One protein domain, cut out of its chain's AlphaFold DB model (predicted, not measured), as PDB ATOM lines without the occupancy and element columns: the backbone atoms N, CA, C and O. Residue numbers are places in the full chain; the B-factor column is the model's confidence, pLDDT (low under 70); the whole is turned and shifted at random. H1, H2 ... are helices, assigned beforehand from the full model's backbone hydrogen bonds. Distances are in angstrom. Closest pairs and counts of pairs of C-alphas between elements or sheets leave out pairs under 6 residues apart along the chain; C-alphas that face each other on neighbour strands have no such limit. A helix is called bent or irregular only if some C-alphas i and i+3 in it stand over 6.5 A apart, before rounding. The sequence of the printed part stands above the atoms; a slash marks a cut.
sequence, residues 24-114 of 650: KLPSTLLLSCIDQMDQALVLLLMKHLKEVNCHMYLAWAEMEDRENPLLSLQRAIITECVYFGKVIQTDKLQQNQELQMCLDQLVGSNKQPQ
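This is residues 24 to 114 of the 650 residues of an uncharacterized protein of Harpegnathos saltator (UniProt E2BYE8). A long helix, H1, packs with its later part on one side of the shorter H5, and H3 packs on H5 in turn, running back the other way; H1 and H3 themselves keep apart. Residues 24 to 34, of which 27 to 34 belong to H1, stick out beyond this loose group, while the small helix H2 and the long loop of residues 60 to 72 lie at the other end, and H4 is a short turn between H3 and H5. The printed part has 91 residues with five named helices, H1 to H5 in order, and no named strand; the class is all helix. It is loose, with a radius of gyration of the C-alphas of 15.7 A, and only just elongated, spanning 51 by 26 by 24 A.

H1, residues 27 to 51, begins at C-alpha 27 at (-23.527, 44.331, 96.385) and is 36.2 A long. H2 is residues 54 to 59, 8.5 A. H3, residues 73 to 90, begins at C-alpha 73 at (-48.573, 75.222, 89.556) and is 26.2 A long. H4, residues 92 to 95, is irregular: C-alphas 92 and 95 are 7.3 A apart. H5, residues 97 to 107, is 15.2 A long and ends at C-alpha 107 at (-37.024, 78.963, 93.979).

H1 touches H5 with residues 42 to 50 alone; the closest C-alphas, of Met 46 and Leu 99, are 5.9 A apart. Their lines stand at a steep tilt of 42 degrees, the same way. H1 and H3 are apart, and H1 and H4 are near each other. H2 is close to H3 but not clearly touching, with the closest C-alphas, of Tyr 57 and Gln 74, 6.6 A apart. H2 and H5 are only just apart, at 8.2 A. H3 touches H5 with residues 78 to 85 alone among its own; the closest C-alphas, of Ile 78 and Val 107, are 5.3 A apart, at a shallow tilt of 31 degrees, opposite ways. H4 is close to H3 but not clearly touching, with the closest C-alphas, of Ile 88 and Gln 94, 5.8 A apart. H4 and H5 meet only through their link. In H1, H2, H3 and H5 every O i to N i+4 pair is within hydrogen-bond range; H4 is too short for such a pair.

The C-alphas of Lys 24 and Glu 62, the two farthest apart, are 51.7 A apart. Without residues 24 to 34, which stand free, the body spans 37 by 24 by 24 A. The printed part has no cut. The link from H2 to H3 is long, with 13 residues; those from H1 to H2, H3 to H4 and H4 to H5 are tight. The mean pLDDT of the printed part is 75.1, and it is under 70 at residues 24 to 27, 67 to 71, 89 to 95 and 109 to 114.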
ATOM      1  N   LYS A  24     -27.504  36.308  93.056       58.81
ATOM      2  CA  LYS A  24     -26.608  37.047  93.963       58.81
ATOM      3  C   LYS A  24     -25.709  37.989  93.154       58.81
ATOM      4  O   LYS A  24     -24.546  37.684  92.906       58.81
ATOM      5  N   LEU A  25     -26.257  39.124  92.735       58.41
ATOM      6  CA  LEU A  25     -25.503  40.259  92.242       58.41
ATOM      7  C   LEU A  25     -24.597  40.717  93.389       58.41
ATOM      8  O   LEU A  25     -25.086  40.919  94.507       58.41
ATOM      9  N   PRO A  26     -23.280  40.838  93.158       67.31
ATOM     10  CA  PRO A  26     -22.382  41.431  94.133       67.31
ATOM     11  C   PRO A  26     -22.935  42.795  94.547       67.31
ATOM     12  O   PRO A  26     -23.303  43.596  93.687       67.31
ATOM     13  N   SER A  27     -22.999  43.067  95.849       63.44
ATOM     14  CA  SER A  27     -23.527  44.331  96.385       63.44
ATOM     15  C   SER A  27     -22.851  45.557  95.762       63.44
ATOM     16  O   SER A  27     -23.488  46.584  95.577       63.44
ATOM     17  N   THR A  28     -21.590  45.424  95.357       70.50
ATOM     18  CA  THR A  28     -20.813  46.447  94.647       70.50
ATOM     19  C   THR A  28     -21.335  46.755  93.240       70.50
ATOM     20  O   THR A  28     -21.330  47.912  92.836       70.50
ATOM     21  N   LEU A  29     -21.809  45.748  92.500       73.88
ATOM     22  CA  LEU A  29     -22.407  45.915  91.171       73.88
ATOM     23  C   LEU A  29     -23.788  46.564  91.271       73.88
ATOM     24  O   LEU A  29     -24.093  47.461  90.496       73.88
ATOM     25  N   LEU A  30     -24.589  46.154  92.259       72.56
ATOM     26  CA  LEU A  30     -25.898  46.758  92.508       72.56
ATOM     27  C   LEU A  30     -25.765  48.237  92.897       72.56
ATOM     28  O   LEU A  30     -26.454  49.073  92.327       72.56
ATOM     29  N   LEU A  31     -24.842  48.560  93.811       72.62
ATOM     30  CA  LEU A  31     -24.550  49.944  94.195       72.62
ATOM     31  C   LEU A  31     -24.069  50.774  92.996       72.62
ATOM     32  O   LEU A  31     -24.550  51.880  92.805       72.62
ATOM     33  N   SER A  32     -23.206  50.218  92.137       77.06
ATOM     34  CA  SER A  32     -22.767  50.904  90.914       77.06
ATOM     35  C   SER A  32     -23.904  51.151  89.918       77.06
ATOM     36  O   SER A  32     -23.875  52.164  89.222       77.06
ATOM     37  N   CYS A  33     -24.870  50.237  89.796       76.00
ATOM     38  CA  CYS A  33     -26.040  50.443  88.941       76.00
ATOM     39  C   CYS A  33     -26.971  51.517  89.517       76.00
ATOM     40  O   CYS A  33     -27.460  52.349  88.760       76.00
ATOM     41  N   ILE A  34     -27.181  51.517  90.838       74.75
ATOM     42  CA  ILE A  34     -27.961  52.550  91.535       74.75
ATOM     43  C   ILE A  34     -27.303  53.918  91.330       74.75
ATOM     44  O   ILE A  34     -27.961  54.829  90.845       74.75
ATOM     45  N   ASP A  35     -25.988  54.030  91.544       75.50
ATOM     46  CA  ASP A  35     -25.250  55.281  91.329       75.50
ATOM     47  C   ASP A  35     -25.363  55.780  89.871       75.50
ATOM     48  O   ASP A  35     -25.524  56.976  89.628       75.50
ATOM     49  N   GLN A  36     -25.311  54.880  88.878       79.88
ATOM     50  CA  GLN A  36     -25.499  55.239  87.464       79.88
ATOM     51  C   GLN A  36     -26.930  55.694  87.155       79.88
ATOM     52  O   GLN A  36     -27.121  56.636  86.382       79.88
ATOM     53  N   MET A  37     -27.934  55.041  87.745       80.56
ATOM     54  CA  MET A  37     -29.335  55.436  87.604       80.56
ATOM     55  C   MET A  37     -29.589  56.801  88.241       80.56
ATOM     56  O   MET A  37     -30.192  57.659  87.598       80.56
ATOM     57  N   ASP A  38     -29.074  57.036  89.446       77.62
ATOM     58  CA  ASP A  38     -29.198  58.314  90.146       77.62
ATOM     59  C   ASP A  38     -28.547  59.442  89.338       77.62
ATOM     60  O   ASP A  38     -29.156  60.494  89.132       77.62
ATOM     61  N   GLN A  39     -27.354  59.212  88.776       78.94
ATOM     62  CA  GLN A  39     -26.705  60.174  87.880       78.94
ATOM     63  C   GLN A  39     -27.536  60.459  86.620       78.94
ATOM     64  O   GLN A  39     -27.664  61.618  86.220       78.94
ATOM     65  N   ALA A  40     -28.128  59.434  86.000       82.19
ATOM     66  CA  ALA A  40     -28.969  59.603  84.817       82.19
ATOM     67  C   ALA A  40     -30.263  60.378  85.125       82.19
ATOM     68  O   ALA A  40     -30.650  61.258  84.352       82.19
ATOM     69  N   LEU A  41     -30.904  60.097  86.263       82.50
ATOM     70  CA  LEU A  41     -32.100  60.803  86.728       82.50
ATOM     71  C   LEU A  41     -31.796  62.264  87.061       82.50
ATOM     72  O   LEU A  41     -32.546  63.154  86.660       82.50
ATOM     73  N   VAL A  42     -30.668  62.528  87.722       80.75
ATOM     74  CA  VAL A  42     -30.207  63.891  88.006       80.75
ATOM     75  C   VAL A  42     -29.950  64.665  86.714       80.75
ATOM     76  O   VAL A  42     -30.407  65.799  86.585       80.75
ATOM     77  N   LEU A  43     -29.281  64.059  85.729       82.81
ATOM     78  CA  LEU A  43     -29.046  64.691  84.426       82.81
ATOM     79  C   LEU A  43     -30.353  64.993  83.683       82.81
ATOM     80  O   LEU A  43     -30.490  66.068  83.096       82.81
ATOM     81  N   LEU A  44     -31.318  64.070  83.720       85.88
ATOM     82  CA  LEU A  44     -32.632  64.263  83.109       85.88
ATOM     83  C   LEU A  44     -33.397  65.409  83.779       85.88
ATOM     84  O   LEU A  44     -33.918  66.287  83.091       85.88
ATOM     85  N   LEU A  45     -33.420  65.434  85.113       84.25
ATOM     86  CA  LEU A  45     -34.045  66.506  85.876       84.25
ATOM     87  C   LEU A  45     -33.386  67.851  85.558       84.25
ATOM     88  O   LEU A  45     -34.078  68.796  85.201       84.25
ATOM     89  N   MET A  46     -32.053  67.930  85.598       83.56
ATOM     90  CA  MET A  46     -31.313  69.149  85.255       83.56
ATOM     91  C   MET A  46     -31.626  69.644  83.847       83.56
ATOM     92  O   MET A  46     -31.760  70.849  83.642       83.56
ATOM     93  N   LYS A  47     -31.746  68.734  82.874       86.12
ATOM     94  CA  LYS A  47     -32.137  69.090  81.509       86.12
ATOM     95  C   LYS A  47     -33.507  69.767  81.500       86.12
ATOM     96  O   LYS A  47     -33.633  70.845  80.929       86.12
ATOM     97  N   HIS A  48     -34.490  69.190  82.187       85.25
ATOM     98  CA  HIS A  48     -35.824  69.776  82.281       85.25
ATOM     99  C   HIS A  48     -35.846  71.108  83.035       85.25
ATOM    100  O   HIS A  48     -36.491  72.040  82.571       85.25
ATOM    101  N   LEU A  49     -35.104  71.246  84.142       84.62
ATOM    102  CA  LEU A  49     -35.016  72.523  84.864       84.62
ATOM    103  C   LEU A  49     -34.383  73.624  83.991       84.62
ATOM    104  O   LEU A  49     -34.842  74.761  84.022       84.62
ATOM    105  N   LYS A  50     -33.371  73.289  83.174       84.50
ATOM    106  CA  LYS A  50     -32.709  74.228  82.244       84.50
ATOM    107  C   LYS A  50     -33.587  74.616  81.042       84.50
ATOM    108  O   LYS A  50     -33.342  75.652  80.430       84.50
ATOM    109  N   GLU A  51     -34.592  73.813  80.697       87.06
ATOM    110  CA  GLU A  51     -35.573  74.119  79.642       87.06
ATOM    111  C   GLU A  51     -36.643  75.126  80.106       87.06
ATOM    112  O   GLU A  51     -37.321  75.734  79.271       87.06
ATOM    113  N   VAL A  52     -36.785  75.347  81.421       85.50
ATOM    114  CA  VAL A  52     -37.747  76.305  81.972       85.50
ATOM    115  C   VAL A  52     -37.293  77.731  81.672       85.50
ATOM    116  O   VAL A  52     -36.312  78.230  82.219       85.50
ATOM    117  N   ASN A  53     -38.044  78.422  80.819       83.44
ATOM    118  CA  ASN A  53     -37.844  79.844  80.553       83.44
ATOM    119  C   ASN A  53     -38.801  80.722  81.380       83.44
ATOM    120  O   ASN A  53     -39.771  80.247  81.975       83.44
ATOM    121  N   CYS A  54     -38.546  82.033  81.389       80.50
ATOM    122  CA  CYS A  54     -39.332  82.994  82.163       80.50
ATOM    123  C   CYS A  54     -40.819  83.030  81.774       80.50
ATOM    124  O   CYS A  54     -41.659  83.247  82.641       80.50
ATOM    125  N   HIS A  55     -41.169  82.779  80.509       83.62
ATOM    126  CA  HIS A  55     -42.563  82.761  80.061       83.62
ATOM    127  C   HIS A  55     -43.320  81.544  80.594       83.62
ATOM    128  O   HIS A  55     -44.446  81.694  81.058       83.62
ATOM    129  N   MET A  56     -42.697  80.360  80.587       83.81
ATOM    130  CA  MET A  56     -43.269  79.156  81.201       83.81
ATOM    131  C   MET A  56     -43.439  79.345  82.705       83.81
ATOM    132  O   MET A  56     -44.515  79.097  83.239       83.81
ATOM    133  N   TYR A  57     -42.401  79.861  83.365       83.25
ATOM    134  CA  TYR A  57     -42.425  80.112  84.800       83.25
ATOM    135  C   TYR A  57     -43.520  81.109  85.205       83.25
ATOM    136  O   TYR A  57     -44.199  80.885  86.203       83.25
ATOM    137  N   LEU A  58     -43.727  82.186  84.436       82.62
ATOM    138  CA  LEU A  58     -44.805  83.152  84.678       82.62
ATOM    139  C   LEU A  58     -46.188  82.564  84.381       82.62
ATOM    140  O   LEU A  58     -47.108  82.777  85.163       82.62
ATOM    141  N   ALA A  59     -46.334  81.787  83.306       84.00
ATOM    142  CA  ALA A  59     -47.603  81.142  82.968       84.00
ATOM    143  C   ALA A  59     -48.063  80.158  84.057       84.00
ATOM    144  O   ALA A  59     -49.256  80.027  84.315       84.00
ATOM    145  N   TRP A  60     -47.128  79.499  84.748       87.56
ATOM    146  CA  TRP A  60     -47.451  78.618  85.871       87.56
ATOM    147  C   TRP A  60     -48.069  79.343  87.072       87.56
ATOM    148  O   TRP A  60     -48.669  78.684  87.920       87.56
ATOM    149  N   ALA A  61     -47.927  80.669  87.185       79.94
ATOM    150  CA  ALA A  61     -48.561  81.436  88.259       79.94
ATOM    151  C   ALA A  61     -50.090  81.493  88.104       79.94
ATOM    152  O   ALA A  61     -50.796  81.642  89.097       79.94
ATOM    153  N   GLU A  62     -50.582  81.355  86.870       80.38
ATOM    154  CA  GLU A  62     -52.002  81.442  86.505       80.38
ATOM    155  C   GLU A  62     -52.660  80.064  86.317       80.38
ATOM    156  O   GLU A  62     -53.868  79.977  86.113       80.38
ATOM    157  N   MET A  63     -51.879  78.982  86.380       82.62
ATOM    158  CA  MET A  63     -52.385  77.610  86.318       82.62
ATOM    159  C   MET A  63     -52.539  77.045  87.725       82.62
ATOM    160  O   MET A  63     -51.650  77.222  88.551       82.62
ATOM    161  N   GLU A  64     -53.623  76.323  87.981       79.38
ATOM    162  CA  GLU A  64     -53.817  75.575  89.226       79.38
ATOM    163  C   GLU A  64     -53.029  74.259  89.188       79.38
ATOM    164  O   GLU A  64     -52.913  73.611  88.141       79.38
ATOM    165  N   ASP A  65     -52.475  73.866  90.333       78.81
ATOM    166  CA  ASP A  65     -51.878  72.548  90.491       78.81
ATOM    167  C   ASP A  65     -52.956  71.450  90.464       78.81
ATOM    168  O   ASP A  65     -54.076  71.618  90.948       78.81
ATOM    169  N   ARG A  66     -52.616  70.302  89.870       76.06
ATOM    170  CA  ARG A  66     -53.570  69.197  89.694       76.06
ATOM    171  C   ARG A  66     -53.821  68.414  90.979       76.06
ATOM    172  O   ARG A  66     -54.893  67.827  91.106       76.06
ATOM    173  N   GLU A  67     -52.845  68.351  91.881       68.50
ATOM    174  CA  GLU A  67     -52.937  67.586  93.129       68.50
ATOM    175  C   GLU A  67     -53.522  68.438  94.258       68.50
ATOM    176  O   GLU A  67     -54.308  67.945  95.069       68.50
ATOM    177  N   ASN A  68     -53.195  69.730  94.272       66.25
ATOM    178  CA  ASN A  68     -53.739  70.712  95.192       66.25
ATOM    179  C   ASN A  68     -54.209  71.977  94.446       66.25
ATOM    180  O   ASN A  68     -53.430  72.920  94.298       66.25
ATOM    181  N   PRO A  69     -55.502  72.060  94.070       69.50
ATOM    182  CA  PRO A  69     -56.066  73.207  93.350       69.50
ATOM    183  C   PRO A  69     -55.936  74.550  94.088       69.50
ATOM    184  O   PRO A  69     -56.126  75.605  93.495       69.50
ATOM    185  N   LEU A  70     -55.622  74.530  95.391       60.16
ATOM    186  CA  LEU A  70     -55.386  75.735  96.194       60.16
ATOM    187  C   LEU A  70     -54.029  76.392  95.897       60.16
ATOM    188  O   LEU A  70     -53.781  77.511  96.343       60.16
ATOM    189  N   LEU A  71     -53.132  75.705  95.188       64.94
ATOM    190  CA  LEU A  71     -51.815  76.206  94.815       64.94
ATOM    191  C   LEU A  71     -51.771  76.504  93.320       64.94
ATOM    192  O   LEU A  71     -52.256  75.723  92.503       64.94
ATOM    193  N   SER A  72     -51.106  77.598  92.943       79.44
ATOM    194  CA  SER A  72     -50.664  77.723  91.559       79.44
ATOM    195  C   SER A  72     -49.589  76.677  91.270       79.44
ATOM    196  O   SER A  72     -48.764  76.356  92.134       79.44
ATOM    197  N   LEU A  73     -49.559  76.180  90.038       81.88
ATOM    198  CA  LEU A  73     -48.573  75.222  89.556       81.88
ATOM    199  C   LEU A  73     -47.147  75.728  89.818       81.88
ATOM    200  O   LEU A  73     -46.276  74.968  90.229       81.88
ATOM    201  N   GLN A  74     -46.924  77.039  89.680       84.75
ATOM    202  CA  GLN A  74     -45.647  77.677  89.999       84.75
ATOM    203  C   GLN A  74     -45.250  77.449  91.462       84.75
ATOM    204  O   GLN A  74     -44.114  77.078  91.743       84.75
ATOM    205  N   ARG A  75     -46.176  77.645  92.407       76.00
ATOM    206  CA  ARG A  75     -45.902  77.483  93.842       76.00
ATOM    207  C   ARG A  75     -45.761  76.022  94.238       76.00
ATOM    208  O   ARG A  75     -44.909  75.725  95.074       76.00
ATOM    209  N   ALA A  76     -46.540  75.123  93.640       78.56
ATOM    210  CA  ALA A  76     -46.382  73.684  93.837       78.56
ATOM    211  C   ALA A  76     -44.973  73.233  93.414       78.56
ATOM    212  O   ALA A  76     -44.242  72.655  94.216       78.56
ATOM    213  N   ILE A  77     -44.525  73.637  92.221       82.75
ATOM    214  CA  ILE A  77     -43.178  73.333  91.713       82.75
ATOM    215  C   ILE A  77     -42.084  73.937  92.608       82.75
ATOM    216  O   ILE A  77     -41.117  73.249  92.931       82.75
ATOM    217  N   ILE A  78     -42.229  75.190  93.061       81.88
ATOM    218  CA  ILE A  78     -41.287  75.807  94.016       81.88
ATOM    219  C   ILE A  78     -41.225  75.000  95.319       81.88
ATOM    220  O   ILE A  78     -40.139  74.781  95.854       81.88
ATOM    221  N   THR A  79     -42.373  74.551  95.832       74.25
ATOM    222  CA  THR A  79     -42.464  73.762  97.069       74.25
ATOM    223  C   THR A  79     -41.684  72.458  96.940       74.25
ATOM    224  O   THR A  79     -40.828  72.174  97.780       74.25
ATOM    225  N   GLU A  80     -41.909  71.719  95.855       80.75
ATOM    226  CA  GLU A  80     -41.185  70.482  95.559       80.75
ATOM    227  C   GLU A  80     -39.684  70.730  95.374       80.75
ATOM    228  O   GLU A  80     -38.867  70.003  95.936       80.75
ATOM    229  N   CYS A  81     -39.288  71.814  94.697       81.88
ATOM    230  CA  CYS A  81     -37.878  72.185  94.549       81.88
ATOM    231  C   CYS A  81     -37.205  72.473  95.904       81.88
ATOM    232  O   CYS A  81     -36.065  72.059  96.124       81.88
ATOM    233  N   VAL A  82     -37.901  73.140  96.835       77.44
ATOM    234  CA  VAL A  82     -37.395  73.405  98.195       77.44
ATOM    235  C   VAL A  82     -37.251  72.110  98.999       77.44
ATOM    236  O   VAL A  82     -36.242  71.932  99.688       77.44
ATOM    237  N   TYR A  83     -38.231  71.204  98.940       74.75
ATOM    238  CA  TYR A  83     -38.146  69.915  99.633       74.75
ATOM    239  C   TYR A  83     -37.046  69.034  99.051       74.75
ATOM    240  O   TYR A  83     -36.201  68.536  99.796       74.75
ATOM    241  N   PHE A  84     -36.999  68.908  97.729       79.12
ATOM    242  CA  PHE A  84     -35.987  68.131  97.032       79.12
ATOM    243  C   PHE A  84     -34.575  68.681  97.282       79.12
ATOM    244  O   PHE A  84     -33.660  67.919  97.592       79.12
ATOM    245  N   GLY A  85     -34.406  70.008  97.287       75.31
ATOM    246  CA  GLY A  85     -33.147  70.658  97.652       75.31
ATOM    247  C   GLY A  85     -32.671  70.315  99.071       75.31
ATOM    248  O   GLY A  85     -31.480  70.090  99.280       75.31
ATOM    249  N   LYS A  86     -33.584  70.205 100.048       72.38
ATOM    250  CA  LYS A  86     -33.246  69.763 101.416       72.38
ATOM    251  C   LYS A  86     -32.843  68.289 101.472       72.38
ATOM    252  O   LYS A  86     -31.918  67.958 102.205       72.38
ATOM    253  N   VAL A  87     -33.500  67.425 100.697       71.44
ATOM    254  CA  VAL A  87     -33.159  65.993 100.616       71.44
ATOM    255  C   VAL A  87     -31.765  65.800 100.012       71.44
ATOM    256  O   VAL A  87     -30.954  65.065 100.574       71.44
ATOM    257  N   ILE A  88     -31.436  66.537  98.944       71.81
ATOM    258  CA  ILE A  88     -30.098  66.521  98.324       71.81
ATOM    259  C   ILE A  88     -29.012  66.973  99.312       71.81
ATOM    260  O   ILE A  88     -27.915  66.417  99.314       71.81
ATOM    261  N   GLN A  89     -29.307  67.942 100.188       65.31
ATOM    262  CA  GLN A  89     -28.372  68.390 101.228       65.31
ATOM    263  C   GLN A  89     -28.081  67.325 102.295       65.31
ATOM    264  O   GLN A  89     -27.072  67.439 102.987       65.31
ATOM    265  N   THR A  90     -28.921  66.302 102.450       59.50
ATOM    266  CA  THR A  90     -28.754  65.241 103.460       59.50
ATOM    267  C   THR A  90     -28.196  63.923 102.916       59.50
ATOM    268  O   THR A  90     -27.897  63.037 103.713       59.50
ATOM    269  N   ASP A  91     -28.020  63.788 101.598       61.25
ATOM    270  CA  ASP A  91     -27.667  62.526 100.930       61.25
ATOM    271  C   ASP A  91     -26.302  62.586 100.201       61.25
ATOM    272  O   ASP A  91     -25.710  63.653 100.032       61.25
ATOM    273  N   LYS A  92     -25.787  61.448  99.713       57.94
ATOM    274  CA  LYS A  92     -24.538  61.350  98.918       57.94
ATOM    275  C   LYS A  92     -24.553  62.182  97.623       57.94
ATOM    276  O   LYS A  92     -23.501  62.405  97.026       57.94
ATOM    277  N   LEU A  93     -25.723  62.680  97.221       59.06
ATOM    278  CA  LEU A  93     -25.948  63.590  96.094       59.06
ATOM    279  C   LEU A  93     -25.437  65.028  96.332       59.06
ATOM    280  O   LEU A  93     -25.463  65.836  95.402       59.06
ATOM    281  N   GLN A  94     -24.903  65.341  97.524       56.28
ATOM    282  CA  GLN A  94     -24.287  66.630  97.891       56.28
ATOM    283  C   GLN A  94     -23.248  67.185  96.890       56.28
ATOM    284  O   GLN A  94     -22.931  68.371  96.933       56.28
ATOM    285  N   GLN A  95     -22.689  66.359  96.000       58.19
ATOM    286  CA  GLN A  95     -21.637  66.779  95.069       58.19
ATOM    287  C   GLN A  95     -22.152  67.526  93.823       58.19
ATOM    288  O   GLN A  95     -21.343  68.111  93.104       58.19
ATOM    289  N   ASN A  96     -23.464  67.551  93.553       70.25
ATOM    290  CA  ASN A  96     -23.991  68.156  92.325       70.25
ATOM    291  C   ASN A  96     -24.406  69.630  92.508       70.25
ATOM    292  O   ASN A  96     -25.587  69.970  92.602       70.25
ATOM    293  N   GLN A  97     -23.404  70.515  92.541       72.75
ATOM    294  CA  GLN A  97     -23.591  71.966  92.675       72.75
ATOM    295  C   GLN A  97     -24.448  72.573  91.551       72.75
ATOM    296  O   GLN A  97     -25.173  73.537  91.786       72.75
ATOM    297  N   GLU A  98     -24.407  72.012  90.339       79.75
ATOM    298  CA  GLU A  98     -25.213  72.514  89.222       79.75
ATOM    299  C   GLU A  98     -26.711  72.266  89.412       79.75
ATOM    300  O   GLU A  98     -27.509  73.164  89.144       79.75
ATOM    301  N   LEU A  99     -27.103  71.083  89.898       82.00
ATOM    302  CA  LEU A  99     -28.503  70.796  90.215       82.00
ATOM    303  C   LEU A  99     -29.024  71.760  91.286       82.00
ATOM    304  O   LEU A  99     -30.123  72.293  91.153       82.00
ATOM    305  N   GLN A 100     -28.214  72.025  92.313       78.44
ATOM    306  CA  GLN A 100     -28.570  72.957  93.377       78.44
ATOM    307  C   GLN A 100     -28.762  74.385  92.850       78.44
ATOM    308  O   GLN A 100     -29.759  75.017  93.178       78.44
ATOM    309  N   MET A 101     -27.888  74.855  91.953       80.44
ATOM    310  CA  MET A 101     -28.072  76.150  91.290       80.44
ATOM    311  C   MET A 101     -29.349  76.206  90.442       80.44
ATOM    312  O   MET A 101     -30.035  77.225  90.460       80.44
ATOM    313  N   CYS A 102     -29.690  75.143  89.707       82.31
ATOM    314  CA  CYS A 102     -30.927  75.098  88.918       82.31
ATOM    315  C   CYS A 102     -32.183  75.130  89.804       82.31
ATOM    316  O   CYS A 102     -33.151  75.812  89.467       82.31
ATOM    317  N   LEU A 103     -32.165  74.436  90.945       84.00
ATOM    318  CA  LEU A 103     -33.248  74.488  91.932       84.00
ATOM    319  C   LEU A 103     -33.351  75.884  92.563       84.00
ATOM    320  O   LEU A 103     -34.438  76.453  92.607       84.00
ATOM    321  N   ASP A 104     -32.226  76.477  92.971       80.38
ATOM    322  CA  ASP A 104     -32.185  77.823  93.552       80.38
ATOM    323  C   ASP A 104     -32.670  78.898  92.560       80.38
ATOM    324  O   ASP A 104     -33.347  79.847  92.959       80.38
ATOM    325  N   GLN A 105     -32.386  78.746  91.262       81.00
ATOM    326  CA  GLN A 105     -32.888  79.639  90.209       81.00
ATOM    327  C   GLN A 105     -34.417  79.614  90.082       81.00
ATOM    328  O   GLN A 105     -35.019  80.660  89.847       81.00
ATOM    329  N   LEU A 106     -35.043  78.447  90.259       79.81
ATOM    330  CA  LEU A 106     -36.502  78.293  90.216       79.81
ATOM    331  C   LEU A 106     -37.182  78.727  91.517       79.81
ATOM    332  O   LEU A 106     -38.287  79.259  91.479       79.81
ATOM    333  N   VAL A 107     -36.527  78.527  92.662       79.69
ATOM    334  CA  VAL A 107     -37.024  78.963  93.979       79.69
ATOM    335  C   VAL A 107     -36.895  80.485  94.154       79.69
ATOM    336  O   VAL A 107     -37.726  81.123  94.811       79.69
ATOM    337  N   GLY A 108     -35.869  81.096  93.553       71.62
ATOM    338  CA  GLY A 108     -35.590  82.525  93.670       71.62
ATOM    339  C   GLY A 108     -35.297  82.951  95.114       71.62
ATOM    340  O   GLY A 108     -34.722  82.209  95.908       71.62
ATOM    341  N   SER A 109     -35.706  84.164  95.499       59.62
ATOM    342  CA  SER A 109     -35.536  84.666  96.876       59.62
ATOM    343  C   SER A 109     -36.442  83.981  97.910       59.62
ATOM    344  O   SER A 109     -36.257  84.174  99.114       59.62
ATOM    345  N   ASN A 110     -37.425  83.190  97.474       53.31
ATOM    346  CA  ASN A 110     -38.486  82.661  98.323       53.31
ATOM    347  C   ASN A 110     -38.122  81.278  98.870       53.31
ATOM    348  O   ASN A 110     -38.603  80.255  98.401       53.31
ATOM    349  N   LYS A 111     -37.297  81.243  99.920       53.25
ATOM    350  CA  LYS A 111     -36.821  79.988 100.539       53.25
ATOM    351  C   LYS A 111     -37.912  79.134 101.211       53.25
ATOM    352  O   LYS A 111     -37.630  78.002 101.601       53.25
ATOM    353  N   GLN A 112     -39.137  79.648 101.353       54.09
ATOM    354  CA  GLN A 112     -40.331  78.887 101.735       54.09
ATOM    355  C   GLN A 112     -41.581  79.488 101.062       54.09
ATOM    356  O   GLN A 112     -41.789  80.699 101.167       54.09
ATOM    357  N   PRO A 113     -42.436  78.685 100.406       54.56
ATOM    358  CA  PRO A 113     -43.726  79.162  99.921       54.56
ATOM    359  C   PRO A 113     -44.685  79.343 101.110       54.56
ATOM    360  O   PRO A 113     -45.174  78.374 101.681       54.56
ATOM    361  N   GLN A 114     -44.929  80.591 101.520       63.12
ATOM    362  CA  GLN A 114     -45.891  80.927 102.580       63.12
ATOM    363  C   GLN A 114     -47.315  80.935 102.013       63.12
ATOM    364  O   GLN A 114     -47.615  81.811 101.207       63.12
TER     365      GLN A 114